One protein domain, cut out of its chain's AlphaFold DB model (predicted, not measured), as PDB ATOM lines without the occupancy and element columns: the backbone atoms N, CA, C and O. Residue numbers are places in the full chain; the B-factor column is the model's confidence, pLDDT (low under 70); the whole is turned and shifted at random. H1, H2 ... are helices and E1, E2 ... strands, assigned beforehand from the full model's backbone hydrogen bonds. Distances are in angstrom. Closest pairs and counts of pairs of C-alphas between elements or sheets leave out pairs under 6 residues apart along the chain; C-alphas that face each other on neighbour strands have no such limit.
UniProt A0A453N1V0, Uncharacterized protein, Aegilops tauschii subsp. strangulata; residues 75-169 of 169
ATOM      1  N   ALA A  75     -28.094  18.391  43.855       92.69
ATOM      2  CA  ALA A  75     -26.882  19.158  43.571       92.69
ATOM      3  C   ALA A  75     -26.870  19.744  42.148       92.69
ATOM      4  O   ALA A  75     -26.281  20.799  41.934       92.69
ATOM      5  N   VAL A  76     -27.512  19.093  41.177       92.56
ATOM      6  CA  VAL A  76     -27.605  19.631  39.814       92.56
ATOM      7  C   VAL A  76     -28.567  20.817  39.780       92.56
ATOM      8  O   VAL A  76     -28.197  21.874  39.282       92.56
ATOM      9  N   GLU A  77     -29.756  20.675  40.365       93.00
ATOM     10  CA  GLU A  77     -30.782  21.730  40.385       93.00
ATOM     11  C   GLU A  77     -30.341  22.968  41.167       93.00
ATOM     12  O   GLU A  77     -30.620  24.089  40.754       93.00
ATOM     13  N   ALA A  78     -29.620  22.780  42.275       94.62
ATOM     14  CA  ALA A  78     -29.145  23.887  43.097       94.62
ATOM     15  C   ALA A  78     -27.946  24.629  42.481       94.62
ATOM     16  O   ALA A  78     -27.802  25.833  42.685       94.62
ATOM     17  N   ASN A  79     -27.069  23.927  41.749       96.25
ATOM     18  CA  ASN A  79     -25.789  24.494  41.302       96.25
ATOM     19  C   ASN A  79     -25.737  24.839  39.807       96.25
ATOM     20  O   ASN A  79     -24.792  25.502  39.376       96.25
ATOM     21  N   PHE A  80     -26.708  24.409  38.998       97.44
ATOM     22  CA  PHE A  80     -26.682  24.620  37.552       97.44
ATOM     23  C   PHE A  80     -27.986  25.217  37.026       97.44
ATOM     24  O   PHE A  80     -29.079  24.747  37.326       97.44
ATOM     25  N   ALA A  81     -27.858  26.198  36.133       97.06
ATOM     26  CA  ALA A  81     -28.952  26.619  35.268       97.06
ATOM     27  C   ALA A  81     -29.033  25.685  34.051       97.06
ATOM     28  O   ALA A  81     -28.015  25.414  33.409       97.06
ATOM     29  N   ARG A  82     -30.234  25.197  33.724       95.69
ATOM     30  CA  ARG A  82     -30.474  24.329  32.563       95.69
ATOM     31  C   ARG A  82     -30.918  25.141  31.353       95.69
ATOM     32  O   ARG A  82     -31.902  25.869  31.428       95.69
ATOM     33  N   TYR A  83     -30.245  24.929  30.233       95.56
ATOM     34  CA  TYR A  83     -30.607  25.448  28.919       95.56
ATOM     35  C   TYR A  83     -30.801  24.295  27.935       95.56
ATOM     36  O   TYR A  83     -30.276  23.199  28.143       95.56
ATOM     37  N   PHE A  84     -31.523  24.564  26.852       94.31
ATOM     38  CA  PHE A  84     -31.664  23.656  25.720       94.31
ATOM     39  C   PHE A  84     -31.167  24.346  24.453       94.31
ATOM     40  O   PHE A  84     -31.493  25.507  24.207       94.31
ATOM     41  N   ALA A  85     -30.376  23.622  23.672       92.75
ATOM     42  CA  ALA A  85     -29.939  24.007  22.343       92.75
ATOM     43  C   ALA A  85     -30.749  23.178  21.343       92.75
ATOM     44  O   ALA A  85     -30.461  22.000  21.130       92.75
ATOM     45  N   ALA A  86     -31.811  23.783  20.810       92.44
ATOM     46  CA  ALA A  86     -32.665  23.142  19.821       92.44
ATOM     47  C   ALA A  86     -31.964  23.109  18.457       92.44
ATOM     48  O   ALA A  86     -31.469  24.142  17.995       92.44
ATOM     49  N   ASP A  87     -31.945  21.944  17.812       90.62
ATOM     50  CA  ASP A  87     -31.448  21.795  16.446       90.62
ATOM     51  C   ASP A  87     -32.626  21.839  15.467       90.62
ATOM     52  O   ASP A  87     -33.362  20.871  15.266       90.62
ATOM     53  N   TYR A  88     -32.808  23.004  14.847       88.62
ATOM     54  CA  TYR A  88     -33.870  23.223  13.866       88.62
ATOM     55  C   TYR A  88     -33.572  22.598  12.499       88.62
ATOM     56  O   TYR A  88     -34.496  22.410  11.708       88.62
ATOM     57  N   LEU A  89     -32.304  22.308  12.198       90.44
ATOM     58  CA  LEU A  89     -31.907  21.698  10.929       90.44
ATOM     59  C   LEU A  89     -32.037  20.177  10.992       90.44
ATOM     60  O   LEU A  89     -32.399  19.557   9.993       90.44
ATOM     61  N   ASN A  90     -31.801  19.594  12.168       90.31
ATOM     62  CA  ASN A  90     -31.935  18.165  12.418       90.31
ATOM     63  C   ASN A  90     -32.931  17.927  13.565       90.31
ATOM     64  O   ASN A  90     -32.535  17.823  14.729       90.31
ATOM     65  N   PRO A  91     -34.239  17.809  13.264       91.94
ATOM     66  CA  PRO A  91     -35.256  17.599  14.284       91.94
ATOM     67  C   PRO A  91     -34.943  16.401  15.189       91.94
ATOM     68  O   PRO A  91     -34.692  15.292  14.717       91.94
ATOM     69  N   GLY A  92     -34.983  16.621  16.504       92.62
ATOM     70  CA  GLY A  92     -34.680  15.588  17.494       92.62
ATOM     71  C   GLY A  92     -33.188  15.399  17.780       92.62
ATOM     72  O   GLY A  92     -32.839  14.457  18.492       92.62
ATOM     73  N   HIS A  93     -32.322  16.287  17.288       94.81
ATOM     74  CA  HIS A  93     -30.907  16.361  17.668       94.81
ATOM     75  C   HIS A  93     -30.632  17.409  18.761       94.81
ATOM     76  O   HIS A  93     -29.507  17.876  18.936       94.81
ATOM     77  N   ASP A  94     -31.663  17.760  19.532       95.12
ATOM     78  CA  ASP A  94     -31.582  18.769  20.583       95.12
ATOM     79  C   ASP A  94     -30.625  18.362  21.706       95.12
ATOM     80  O   ASP A  94     -30.587  17.217  22.172       95.12
ATOM     81  N   GLN A  95     -29.895  19.343  22.217       95.75
ATOM     82  CA  GLN A  95     -28.936  19.166  23.300       95.75
ATOM     83  C   GLN A  95     -29.374  19.979  24.519       95.75
ATOM     84  O   GLN A  95     -30.174  20.913  24.420       95.75
ATOM     85  N   TYR A  96     -28.865  19.634  25.695       96.38
ATOM     86  CA  TYR A  96     -28.980  20.476  26.880       96.38
ATOM     87  C   TYR A  96     -27.609  20.979  27.311       96.38
ATOM     88  O   TYR A  96     -26.589  20.316  27.120       96.38
ATOM     89  N   VAL A  97     -27.612  22.136  27.968       95.69
ATOM     90  CA  VAL A  97     -26.432  22.713  28.605       95.69
ATOM     91  C   VAL A  97     -26.771  23.040  30.052       95.69
ATOM     92  O   VAL A  97     -27.633  23.875  30.326       95.69
ATOM     93  N   TYR A  98     -26.083  22.399  30.991       97.00
ATOM     94  CA  TYR A  98     -26.062  22.820  32.387       97.00
ATOM     95  C   TYR A  98     -24.920  23.804  32.590       97.00
ATOM     96  O   TYR A  98     -23.755  23.441  32.438       97.00
ATOM     97  N   ARG A  99     -25.243  25.041  32.959       97.12
ATOM     98  CA  ARG A  99     -24.266  26.100  33.211       97.12
ATOM     99  C   ARG A  99     -24.166  26.378  34.702       97.12
ATOM    100  O   ARG A  99     -25.134  26.807  35.328       97.12
ATOM    101  N   HIS A 100     -22.978  26.183  35.248       97.69
ATOM    102  CA  HIS A 100     -22.654  26.562  36.614       97.69
ATOM    103  C   HIS A 100     -22.279  28.057  36.680       97.69
ATOM    104  O   HIS A 100     -21.650  28.573  35.748       97.69
ATOM    105  N   PRO A 101     -22.566  28.769  37.785       96.94
ATOM    106  CA  PRO A 101     -22.180  30.175  37.963       96.94
ATOM    107  C   PRO A 101     -20.678  30.470  37.816       96.94
ATOM    108  O   PRO A 101     -20.290  31.565  37.426       96.94
ATOM    109  N   ASN A 102     -19.817  29.482  38.078       95.50
ATOM    110  CA  ASN A 102     -18.360  29.593  37.887       95.50
ATOM    111  C   ASN A 102     -17.906  29.487  36.415       95.50
ATOM    112  O   ASN A 102     -16.703  29.490  36.150       95.50
ATOM    113  N   GLY A 103     -18.841  29.350  35.472       92.00
ATOM    114  CA  GLY A 103     -18.565  29.229  34.043       92.00
ATOM    115  C   GLY A 103     -18.288  27.806  33.550       92.00
ATOM    116  O   GLY A 103     -18.041  27.639  32.359       92.00
ATOM    117  N   LEU A 104     -18.331  26.782  34.411       94.00
ATOM    118  CA  LEU A 104     -18.323  25.389  33.957       94.00
ATOM    119  C   LEU A 104     -19.642  25.060  33.252       94.00
ATOM    120  O   LEU A 104     -20.717  25.378  33.760       94.00
ATOM    121  N   CYS A 105     -19.547  24.370  32.118       94.94
ATOM    122  CA  CYS A 105     -20.698  23.868  31.381       94.94
ATOM    123  C   CYS A 105     -20.624  22.346  31.255       94.94
ATOM    124  O   CYS A 105     -19.549  21.792  31.018       94.94
ATOM    125  N   VAL A 106     -21.771  21.685  31.381       94.94
ATOM    126  CA  VAL A 106     -21.957  20.273  31.036       94.94
ATOM    127  C   VAL A 106     -22.937  20.218  29.876       94.94
ATOM    128  O   VAL A 106     -24.063  20.696  30.003       94.94
ATOM    129  N   VAL A 107     -22.499  19.653  28.757       95.38
ATOM    130  CA  VAL A 107     -23.313  19.476  27.550       95.38
ATOM    131  C   VAL A 107     -23.730  18.013  27.454       95.38
ATOM    132  O   VAL A 107     -22.946  17.122  27.787       95.38
ATOM    133  N   GLY A 108     -24.963  17.758  27.029       95.12
ATOM    134  CA  GLY A 108     -25.462  16.404  26.825       95.12
ATOM    135  C   GLY A 108     -26.671  16.355  25.903       95.12
ATOM    136  O   GLY A 108     -27.186  17.379  25.459       95.12
ATOM    137  N   LEU A 109     -27.133  15.141  25.616       96.56
ATOM    138  CA  LEU A 109     -28.293  14.915  24.756       96.56
ATOM    139  C   LEU A 109     -29.588  15.274  25.487       96.56
ATOM    140  O   LEU A 109     -29.800  14.827  26.618       96.56
ATOM    141  N   ALA A 110     -30.481  16.041  24.855       95.69
ATOM    142  CA  ALA A 110     -31.808  16.275  25.416       95.69
ATOM    143  C   ALA A 110     -32.559  14.947  25.597       95.69
ATOM    144  O   ALA A 110     -32.334  13.976  24.880       95.69
ATOM    145  N   THR A 111     -33.501  14.897  26.537       94.00
ATOM    146  CA  THR A 111     -34.250  13.666  26.847       94.00
ATOM    147  C   THR A 111     -35.041  13.123  25.656       94.00
ATOM    148  O   THR A 111     -35.267  11.922  25.563       94.00
ATOM    149  N   ALA A 112     -35.447  13.995  24.729       93.69
ATOM    150  CA  ALA A 112     -36.155  13.624  23.507       93.69
ATOM    151  C   ALA A 112     -35.228  13.270  22.325       93.69
ATOM    152  O   ALA A 112     -35.745  12.944  21.249       93.69
ATOM    153  N   HIS A 113     -33.903  13.332  22.512       96.44
ATOM    154  CA  HIS A 113     -32.917  13.167  21.447       96.44
ATOM    155  C   HIS A 113     -33.018  11.784  20.784       96.44
ATOM    156  O   HIS A 113     -33.164  10.766  21.466       96.44
ATOM    157  N   VAL A 114     -32.902  11.731  19.455       95.50
ATOM    158  CA  VAL A 114     -33.092  10.508  18.651       95.50
ATOM    159  C   VAL A 114     -32.172   9.359  19.066       95.50
ATOM    160  O   VAL A 114     -32.630   8.229  19.172       95.50
ATOM    161  N   ALA A 115     -30.918   9.648  19.425       95.19
ATOM    162  CA  ALA A 115     -29.962   8.642  19.903       95.19
ATOM    163  C   ALA A 115     -30.431   7.861  21.146       95.19
ATOM    164  O   ALA A 115     -30.029   6.718  21.332       95.19
ATOM    165  N   LEU A 116     -31.273   8.461  21.999       95.19
ATOM    166  CA  LEU A 116     -31.822   7.793  23.185       95.19
ATOM    167  C   LEU A 116     -33.011   6.879  22.852       95.19
ATOM    168  O   LEU A 116     -33.426   6.091  23.697       95.19
ATOM    169  N   LYS A 117     -33.563   6.992  21.639       93.81
ATOM    170  CA  LYS A 117     -34.698   6.203  21.142       93.81
ATOM    171  C   LYS A 117     -34.268   5.042  20.245       93.81
ATOM    172  O   LYS A 117     -35.116   4.247  19.857       93.81
ATOM    173  N   GLU A 118     -32.987   4.960  19.890       93.69
ATOM    174  CA  GLU A 118     -32.467   3.876  19.059       93.69
ATOM    175  C   GLU A 118     -32.531   2.534  19.798       93.69
ATOM    176  O   GLU A 118     -32.208   2.430  20.987       93.69
ATOM    177  N   GLU A 119     -32.920   1.483  19.075       90.25
ATOM    178  CA  GLU A 119     -32.949   0.128  19.614       90.25
ATOM    179  C   GLU A 119     -31.533  -0.333  19.983       90.25
ATOM    180  O   GLU A 119     -30.585  -0.224  19.205       90.25
ATOM    181  N   GLY A 120     -31.374  -0.844  21.205       90.69
ATOM    182  CA  GLY A 120     -30.065  -1.195  21.763       90.69
ATOM    183  C   GLY A 120     -29.333  -0.040  22.457       90.69
ATOM    184  O   GLY A 120     -28.321  -0.290  23.108       90.69
ATOM    185  N   GLY A 121     -29.864   1.186  22.397       93.94
ATOM    186  CA  GLY A 121     -29.364   2.339  23.142       93.94
ATOM    187  C   GLY A 121     -27.955   2.797  22.748       93.94
ATOM    188  O   GLY A 121     -27.405   2.435  21.705       93.94
ATOM    189  N   ILE A 122     -27.371   3.638  23.603       96.50
ATOM    190  CA  ILE A 122     -26.004   4.140  23.438       96.50
ATOM    191  C   ILE A 122     -25.020   3.032  23.817       96.50
ATOM    192  O   ILE A 122     -25.052   2.522  24.937       96.50
ATOM    193  N   THR A 123     -24.120   2.694  22.899       97.31
ATOM    194  CA  THR A 123     -23.128   1.624  23.065       97.31
ATOM    195  C   THR A 123     -21.748   2.163  23.428       97.31
ATOM    196  O   THR A 123     -21.012   1.511  24.167       97.31
ATOM    197  N   ALA A 124     -21.389   3.350  22.933       96.31
ATOM    198  CA  ALA A 124     -20.096   3.972  23.199       96.31
ATOM    199  C   ALA A 124     -20.135   5.494  23.015       96.31
ATOM    200  O   ALA A 124     -21.023   6.044  22.364       96.31
ATOM    201  N   ILE A 125     -19.127   6.169  23.566       95.94
ATOM    202  CA  ILE A 125     -18.848   7.585  23.321       95.94
ATOM    203  C   ILE A 125     -17.411   7.683  22.814       95.94
ATOM    204  O   ILE A 125     -16.483   7.266  23.502       95.94
ATOM    205  N   ASP A 126     -17.240   8.228  21.616       95.44
ATOM    206  CA  ASP A 126     -15.950   8.423  20.963       95.44
ATOM    207  C   ASP A 126     -15.562   9.910  20.994       95.44
ATOM    208  O   ASP A 126     -16.257  10.777  20.459       95.44
ATOM    209  N   PHE A 127     -14.439  10.218  21.637       94.88
ATOM    210  CA  PHE A 127     -13.904  11.579  21.746       94.88
ATOM    211  C   PHE A 127     -12.967  11.948  20.587       94.88
ATOM    212  O   PHE A 127     -12.499  13.090  20.503       94.88
ATOM    213  N   ASN A 128     -12.733  11.028  19.651       93.81
ATOM    214  CA  ASN A 128     -12.012  11.286  18.419       93.81
ATOM    215  C   ASN A 128     -12.940  11.874  17.346       93.81
ATOM    216  O   ASN A 128     -13.546  11.199  16.507       93.81
ATOM    217  N   VAL A 129     -13.007  13.200  17.330       88.12
ATOM    218  CA  VAL A 129     -13.817  13.978  16.381       88.12
ATOM    219  C   VAL A 129     -13.037  14.428  15.133       88.12
ATOM    220  O   VAL A 129     -13.418  15.387  14.468       88.12
ATOM    221  N   GLY A 130     -11.947  13.734  14.786       78.69
ATOM    222  CA  GLY A 130     -11.320  13.796  13.459       78.69
ATOM    223  C   GLY A 130      -9.879  14.302  13.425       78.69
ATOM    224  O   GLY A 130      -9.085  13.781  12.651       78.69
ATOM    225  N   LYS A 131      -9.507  15.294  14.245       73.12
ATOM    226  CA  LYS A 131      -8.121  15.817  14.276       73.12
ATOM    227  C   LYS A 131      -7.332  15.384  15.507       73.12
ATOM    228  O   LYS A 131      -6.105  15.366  15.477       73.12
ATOM    229  N   THR A 132      -8.017  15.094  16.607       80.75
ATOM    230  CA  THR A 132      -7.399  14.761  17.893       80.75
ATOM    231  C   THR A 132      -8.424  14.019  18.738       80.75
ATOM    232  O   THR A 132      -9.594  14.410  18.750       80.75
ATOM    233  N   ASP A 133      -7.989  12.986  19.454       89.94
ATOM    234  CA  ASP A 133      -8.792  12.414  20.526       89.94
ATOM    235  C   ASP A 133      -8.845  13.412  21.688       89.94
ATOM    236  O   ASP A 133      -7.830  13.759  22.302       89.94
ATOM    237  N   ARG A 134     -10.042  13.934  21.961       89.19
ATOM    238  CA  ARG A 134     -10.229  14.940  23.005       89.19
ATOM    239  C   ARG A 134     -10.105  14.360  24.415       89.19
ATOM    240  O   ARG A 134      -9.865  15.129  25.346       89.19
ATOM    241  N   SER A 135     -10.217  13.043  24.585       90.00
ATOM    242  CA  SER A 135     -10.052  12.388  25.889       90.00
ATOM    243  C   SER A 135      -8.607  12.454  26.400       90.00
ATOM    244  O   SER A 135      -8.368  12.475  27.609       90.00
ATOM    245  N   GLU A 136      -7.638  12.585  25.494       90.62
ATOM    246  CA  GLU A 136      -6.214  12.658  25.825       90.62
ATOM    247  C   GLU A 136      -5.761  14.066  26.256       90.62
ATOM    248  O   GLU A 136      -4.633  14.252  26.732       90.62
ATOM    249  N   ILE A 137      -6.623  15.083  26.121       90.06
ATOM    250  CA  ILE A 137      -6.276  16.478  26.417       90.06
ATOM    251  C   ILE A 137      -6.087  16.669  27.923       90.06
ATOM    252  O   ILE A 137      -7.033  16.734  28.707       90.06
ATOM    253  N   LYS A 138      -4.836  16.890  28.328       93.38
ATOM    254  CA  LYS A 138      -4.487  17.232  29.712       93.38
ATOM    255  C   LYS A 138      -4.369  18.741  29.887       93.38
ATOM    256  O   LYS A 138      -3.327  19.341  29.600       93.38
ATOM    257  N   VAL A 139      -5.437  19.345  30.405       93.50
ATOM    258  CA  VAL A 139      -5.472  20.766  30.771       93.50
ATOM    259  C   VAL A 139      -4.836  20.966  32.146       93.50
ATOM    260  O   VAL A 139      -5.326  20.436  33.142       93.50
ATOM    261  N   THR A 140      -3.753  21.743  32.229       94.06
ATOM    262  CA  THR A 140      -2.982  21.896  33.480       94.06
ATOM    263  C   THR A 140      -2.596  23.345  33.793       94.06
ATOM    264  O   THR A 140      -2.513  24.206  32.915       94.06
ATOM    265  N   GLY A 141      -2.345  23.616  35.079       94.25
ATOM    266  CA  GLY A 141      -1.752  24.864  35.566       94.25
ATOM    267  C   GLY A 141      -2.637  26.118  35.496       94.25
ATOM    268  O   GLY A 141      -3.805  26.097  35.095       94.25
ATOM    269  N   LYS A 142      -2.048  27.252  35.904       92.44
ATOM    270  CA  LYS A 142      -2.654  28.588  35.757       92.44
ATOM    271  C   LYS A 142      -2.843  28.895  34.266       92.44
ATOM    272  O   LYS A 142      -1.975  28.572  33.462       92.44
ATOM    273  N   ARG A 143      -3.958  29.547  33.914       88.94
ATOM    274  CA  ARG A 143      -4.377  29.845  32.526       88.94
ATOM    275  C   ARG A 143      -4.724  28.623  31.660       88.94
ATOM    276  O   ARG A 143      -4.838  28.781  30.454       88.94
ATOM    277  N   LYS A 144      -4.924  27.437  32.258       92.75
ATOM    278  CA  LYS A 144      -5.451  26.242  31.570       92.75
ATOM    279  C   LYS A 144      -4.630  25.878  30.321       92.75
ATOM    280  O   LYS A 144      -5.144  25.826  29.209       92.75
ATOM    281  N   ARG A 145      -3.328  25.636  30.501       93.19
ATOM    282  CA  ARG A 145      -2.427  25.252  29.402       93.19
ATOM    283  C   ARG A 145      -2.974  24.008  28.691       93.19
ATOM    284  O   ARG A 145      -3.431  23.091  29.367       93.19
ATOM    285  N   ASN A 146      -2.894  23.990  27.359       91.06
ATOM    286  CA  ASN A 146      -3.460  22.963  26.469       91.06
ATOM    287  C   ASN A 146      -4.995  22.909  26.422       91.06
ATOM    288  O   ASN A 146      -5.540  22.010  25.785       91.06
ATOM    289  N   ALA A 147      -5.705  23.841  27.071       90.62
ATOM    290  CA  ALA A 147      -7.137  23.970  26.844       90.62
ATOM    291  C   ALA A 147      -7.399  24.310  25.380       90.62
ATOM    292  O   ALA A 147      -6.699  25.124  24.775       90.62
ATOM    293  N   GLN A 148      -8.421  23.674  24.825       89.75
ATOM    294  CA  GLN A 148      -8.869  23.962  23.478       89.75
ATOM    295  C   GLN A 148      -9.913  25.068  23.516       89.75
ATOM    296  O   GLN A 148     -10.798  25.070  24.371       89.75
ATOM    297  N   HIS A 149      -9.811  25.999  22.574       89.69
ATOM    298  CA  HIS A 149     -10.891  26.933  22.309       89.69
ATOM    299  C   HIS A 149     -11.936  26.229  21.450       89.69
ATOM    300  O   HIS A 149     -11.618  25.703  20.385       89.69
ATOM    301  N   LEU A 150     -13.167  26.209  21.949       90.38
ATOM    302  CA  LEU A 150     -14.318  25.640  21.269       90.38
ATOM    303  C   LEU A 150     -15.204  26.778  20.779       90.38
ATOM    304  O   LEU A 150     -15.299  27.826  21.420       90.38
ATOM    305  N   GLN A 151     -15.819  26.558  19.629       90.81
ATOM    306  CA  GLN A 151     -16.885  27.389  19.086       90.81
ATOM    307  C   GLN A 151     -18.195  26.605  19.101       90.81
ATOM    308  O   GLN A 151     -18.186  25.398  19.309       90.81
ATOM    309  N   GLU A 152     -19.301  27.288  18.837       88.38
ATOM    310  CA  GLU A 152     -20.659  26.729  18.887       88.38
ATOM    311  C   GLU A 152     -20.861  25.502  17.980       88.38
ATOM    312  O   GLU A 152     -21.693  24.652  18.260       88.38
ATOM    313  N   ASN A 153     -20.088  25.385  16.900       88.06
ATOM    314  CA  ASN A 153     -20.133  24.267  15.957       88.06
ATOM    315  C   ASN A 153     -18.998  23.244  16.161       88.06
ATOM    316  O   ASN A 153     -18.727  22.422  15.282       88.06
ATOM    317  N   SER A 154     -18.264  23.325  17.272       91.31
ATOM    318  CA  SER A 154     -17.125  22.446  17.527       91.31
ATOM    319  C   SER A 154     -17.582  21.091  18.040       91.31
ATOM    320  O   SER A 154     -17.928  20.962  19.200       91.31
ATOM    321  N   ALA A 155     -17.442  20.044  17.227       92.62
ATOM    322  CA  ALA A 155     -17.724  18.679  17.670       92.62
ATOM    323  C   ALA A 155     -16.969  18.325  18.969       92.62
ATOM    324  O   ALA A 155     -15.732  18.387  19.008       92.62
ATOM    325  N   LEU A 156     -17.710  17.948  20.015       93.38
ATOM    326  CA  LEU A 156     -17.203  17.583  21.342       93.38
ATOM    327  C   LEU A 156     -16.927  16.088  21.449       93.38
ATOM    328  O   LEU A 156     -15.866  15.679  21.915       93.38
ATOM    329  N   CYS A 157     -17.876  15.274  21.003       95.25
ATOM    330  CA  CYS A 157     -17.756  13.827  20.935       95.25
ATOM    331  C   CYS A 157     -18.779  13.257  19.949       95.25
ATOM    332  O   CYS A 157     -19.670  13.952  19.448       95.25
ATOM    333  N   LYS A 158     -18.629  11.971  19.669       95.56
ATOM    334  CA  LYS A 158     -19.561  11.150  18.914       95.56
ATOM    335  C   LYS A 158     -20.228  10.179  19.874       95.56
ATOM    336  O   LYS A 158     -19.552   9.431  20.573       95.56
ATOM    337  N   VAL A 159     -21.549  10.176  19.896       96.62
ATOM    338  CA  VAL A 159     -22.347   9.183  20.608       96.62
ATOM    339  C   VAL A 159     -22.680   8.070  19.628       96.62
ATOM    340  O   VAL A 159     -23.340   8.303  18.615       96.62
ATOM    341  N   CYS A 160     -22.203   6.867  19.921       96.19
ATOM    342  CA  CYS A 160     -22.384   5.694  19.084       96.19
ATOM    343  C   CYS A 160     -23.532   4.842  19.621       96.19
ATOM    344  O   CYS A 160     -23.652   4.596  20.823       96.19
ATOM    345  N   THR A 161     -24.358   4.377  18.700       95.88
ATOM    346  CA  THR A 161     -25.347   3.316  18.907       95.88
ATOM    347  C   THR A 161     -24.901   2.094  18.106       95.88
ATOM    348  O   THR A 161     -23.784   2.070  17.584       95.88
ATOM    349  N   LYS A 162     -25.736   1.060  18.010       93.00
ATOM    350  CA  LYS A 162     -25.394  -0.146  17.245       93.00
ATOM    351  C   LYS A 162     -25.102   0.151  15.768       93.00
ATOM    352  O   LYS A 162     -24.111  -0.344  15.242       93.00
ATOM    353  N   ASP A 163     -25.932   0.991  15.145       90.88
ATOM    354  CA  ASP A 163     -25.907   1.211  13.693       90.88
ATOM    355  C   ASP A 163     -25.649   2.675  13.296       90.88
ATOM    356  O   ASP A 163     -25.371   2.966  12.132       90.88
ATOM    357  N   LYS A 164     -25.747   3.619  14.243       94.31
ATOM    358  CA  LYS A 164     -25.680   5.065  13.974       94.31
ATOM    359  C   LYS A 164     -24.743   5.792  14.924       94.31
ATOM    360  O   LYS A 164     -24.560   5.390  16.075       94.31
ATOM    361  N   THR A 165     -24.247   6.933  14.459       94.62
ATOM    362  CA  THR A 165     -23.393   7.835  15.232       94.62
ATOM    363  C   THR A 165     -23.951   9.250  15.188       94.62
ATOM    364  O   THR A 165     -24.274   9.762  14.118       94.62
ATOM    365  N   PHE A 166     -24.023   9.892  16.350       94.56
ATOM    366  CA  PHE A 166     -24.555  11.239  16.538       94.56
ATOM    367  C   PHE A 166     -23.452  12.159  17.062       94.56
ATOM    368  O   PHE A 166     -22.704  11.770  17.954       94.56
ATOM    369  N   VAL A 167     -23.322  13.367  16.515       93.38
ATOM    370  CA  VAL A 167     -22.295  14.329  16.947       93.38
ATOM    371  C   VAL A 167     -22.888  15.287  17.976       93.38
ATOM    372  O   VAL A 167     -23.940  15.869  17.733       93.38
ATOM    373  N   VAL A 168     -22.194  15.457  19.099       93.75
ATOM    374  CA  VAL A 168     -22.490  16.480  20.114       93.75
ATOM    375  C   VAL A 168     -21.625  17.705  19.825       93.75
ATOM    376  O   VAL A 168     -20.439  17.543  19.514       93.75
ATOM    377  N   LEU A 169     -22.212  18.902  19.902       91.44
ATOM    378  CA  LEU A 169     -21.579  20.182  19.549       91.44
ATOM    379  C   LEU A 169     -21.337  21.052  20.790       91.44
ATOM    380  O   LEU A 169     -22.064  20.873  21.791       91.44
TER     381      LEU A 169
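What this domain is: This is residues 75 to 169 of the 169 residues of an uncharacterized protein of Aegilops tauschii subsp. strangulata (UniProt A0A453N1V0). With little regular structure, two small antiparallel sheets, meanders E1-E2-E3 and E4-E5-E6 with each strand the antiparallel neighbour of the one before, are joined by one long link, residues 110 to 123; a second long link, residues 127 to 156, runs from E4 to E5, and its residues 140 to 145 stick out. The 95 printed residues have one named helix, H1, then six strands, mostly strand with 31 residues in named elements. The whole is only just compact, close to loose, with radius of gyration of the C-alphas 14.7 A and spans 44 by 34 by 26 A.

How they stand to each other: E1, residues 81 to 85, and E2, residues 95 to 99, form a hairpin at 153 degrees, N 83 and O 97 2.8 A apart. E2 and E3, residues 105 to 109, form another, N 96 and O 108 2.8 A apart. H1, residues 75 to 79, only grazes this sheet; its O i to N i+4 pair is within hydrogen-bond range. E5, residues 157 to 160, forms hairpins with E4, residues 124 to 126, N 126 and O 158 2.8 A apart, and E6, residues 165 to 168, N 159 and O 166 2.8 A apart. The closest C-alphas of E3 and E6, Gly 108 and Val 168, are 7.3 A apart.

Where its parts are: E1 spans 13.2 A from C-alpha 81 at (-28.952, 26.619, 35.268); E3 spans 13.5 A. E6 ends with C-alpha 168 at (-22.490, 16.480, 20.114).

The domain as a whole: The printed part has no cut, and links E3 to E4 and E4 to E5 are long. No printed residue is under 70 in pLDDT.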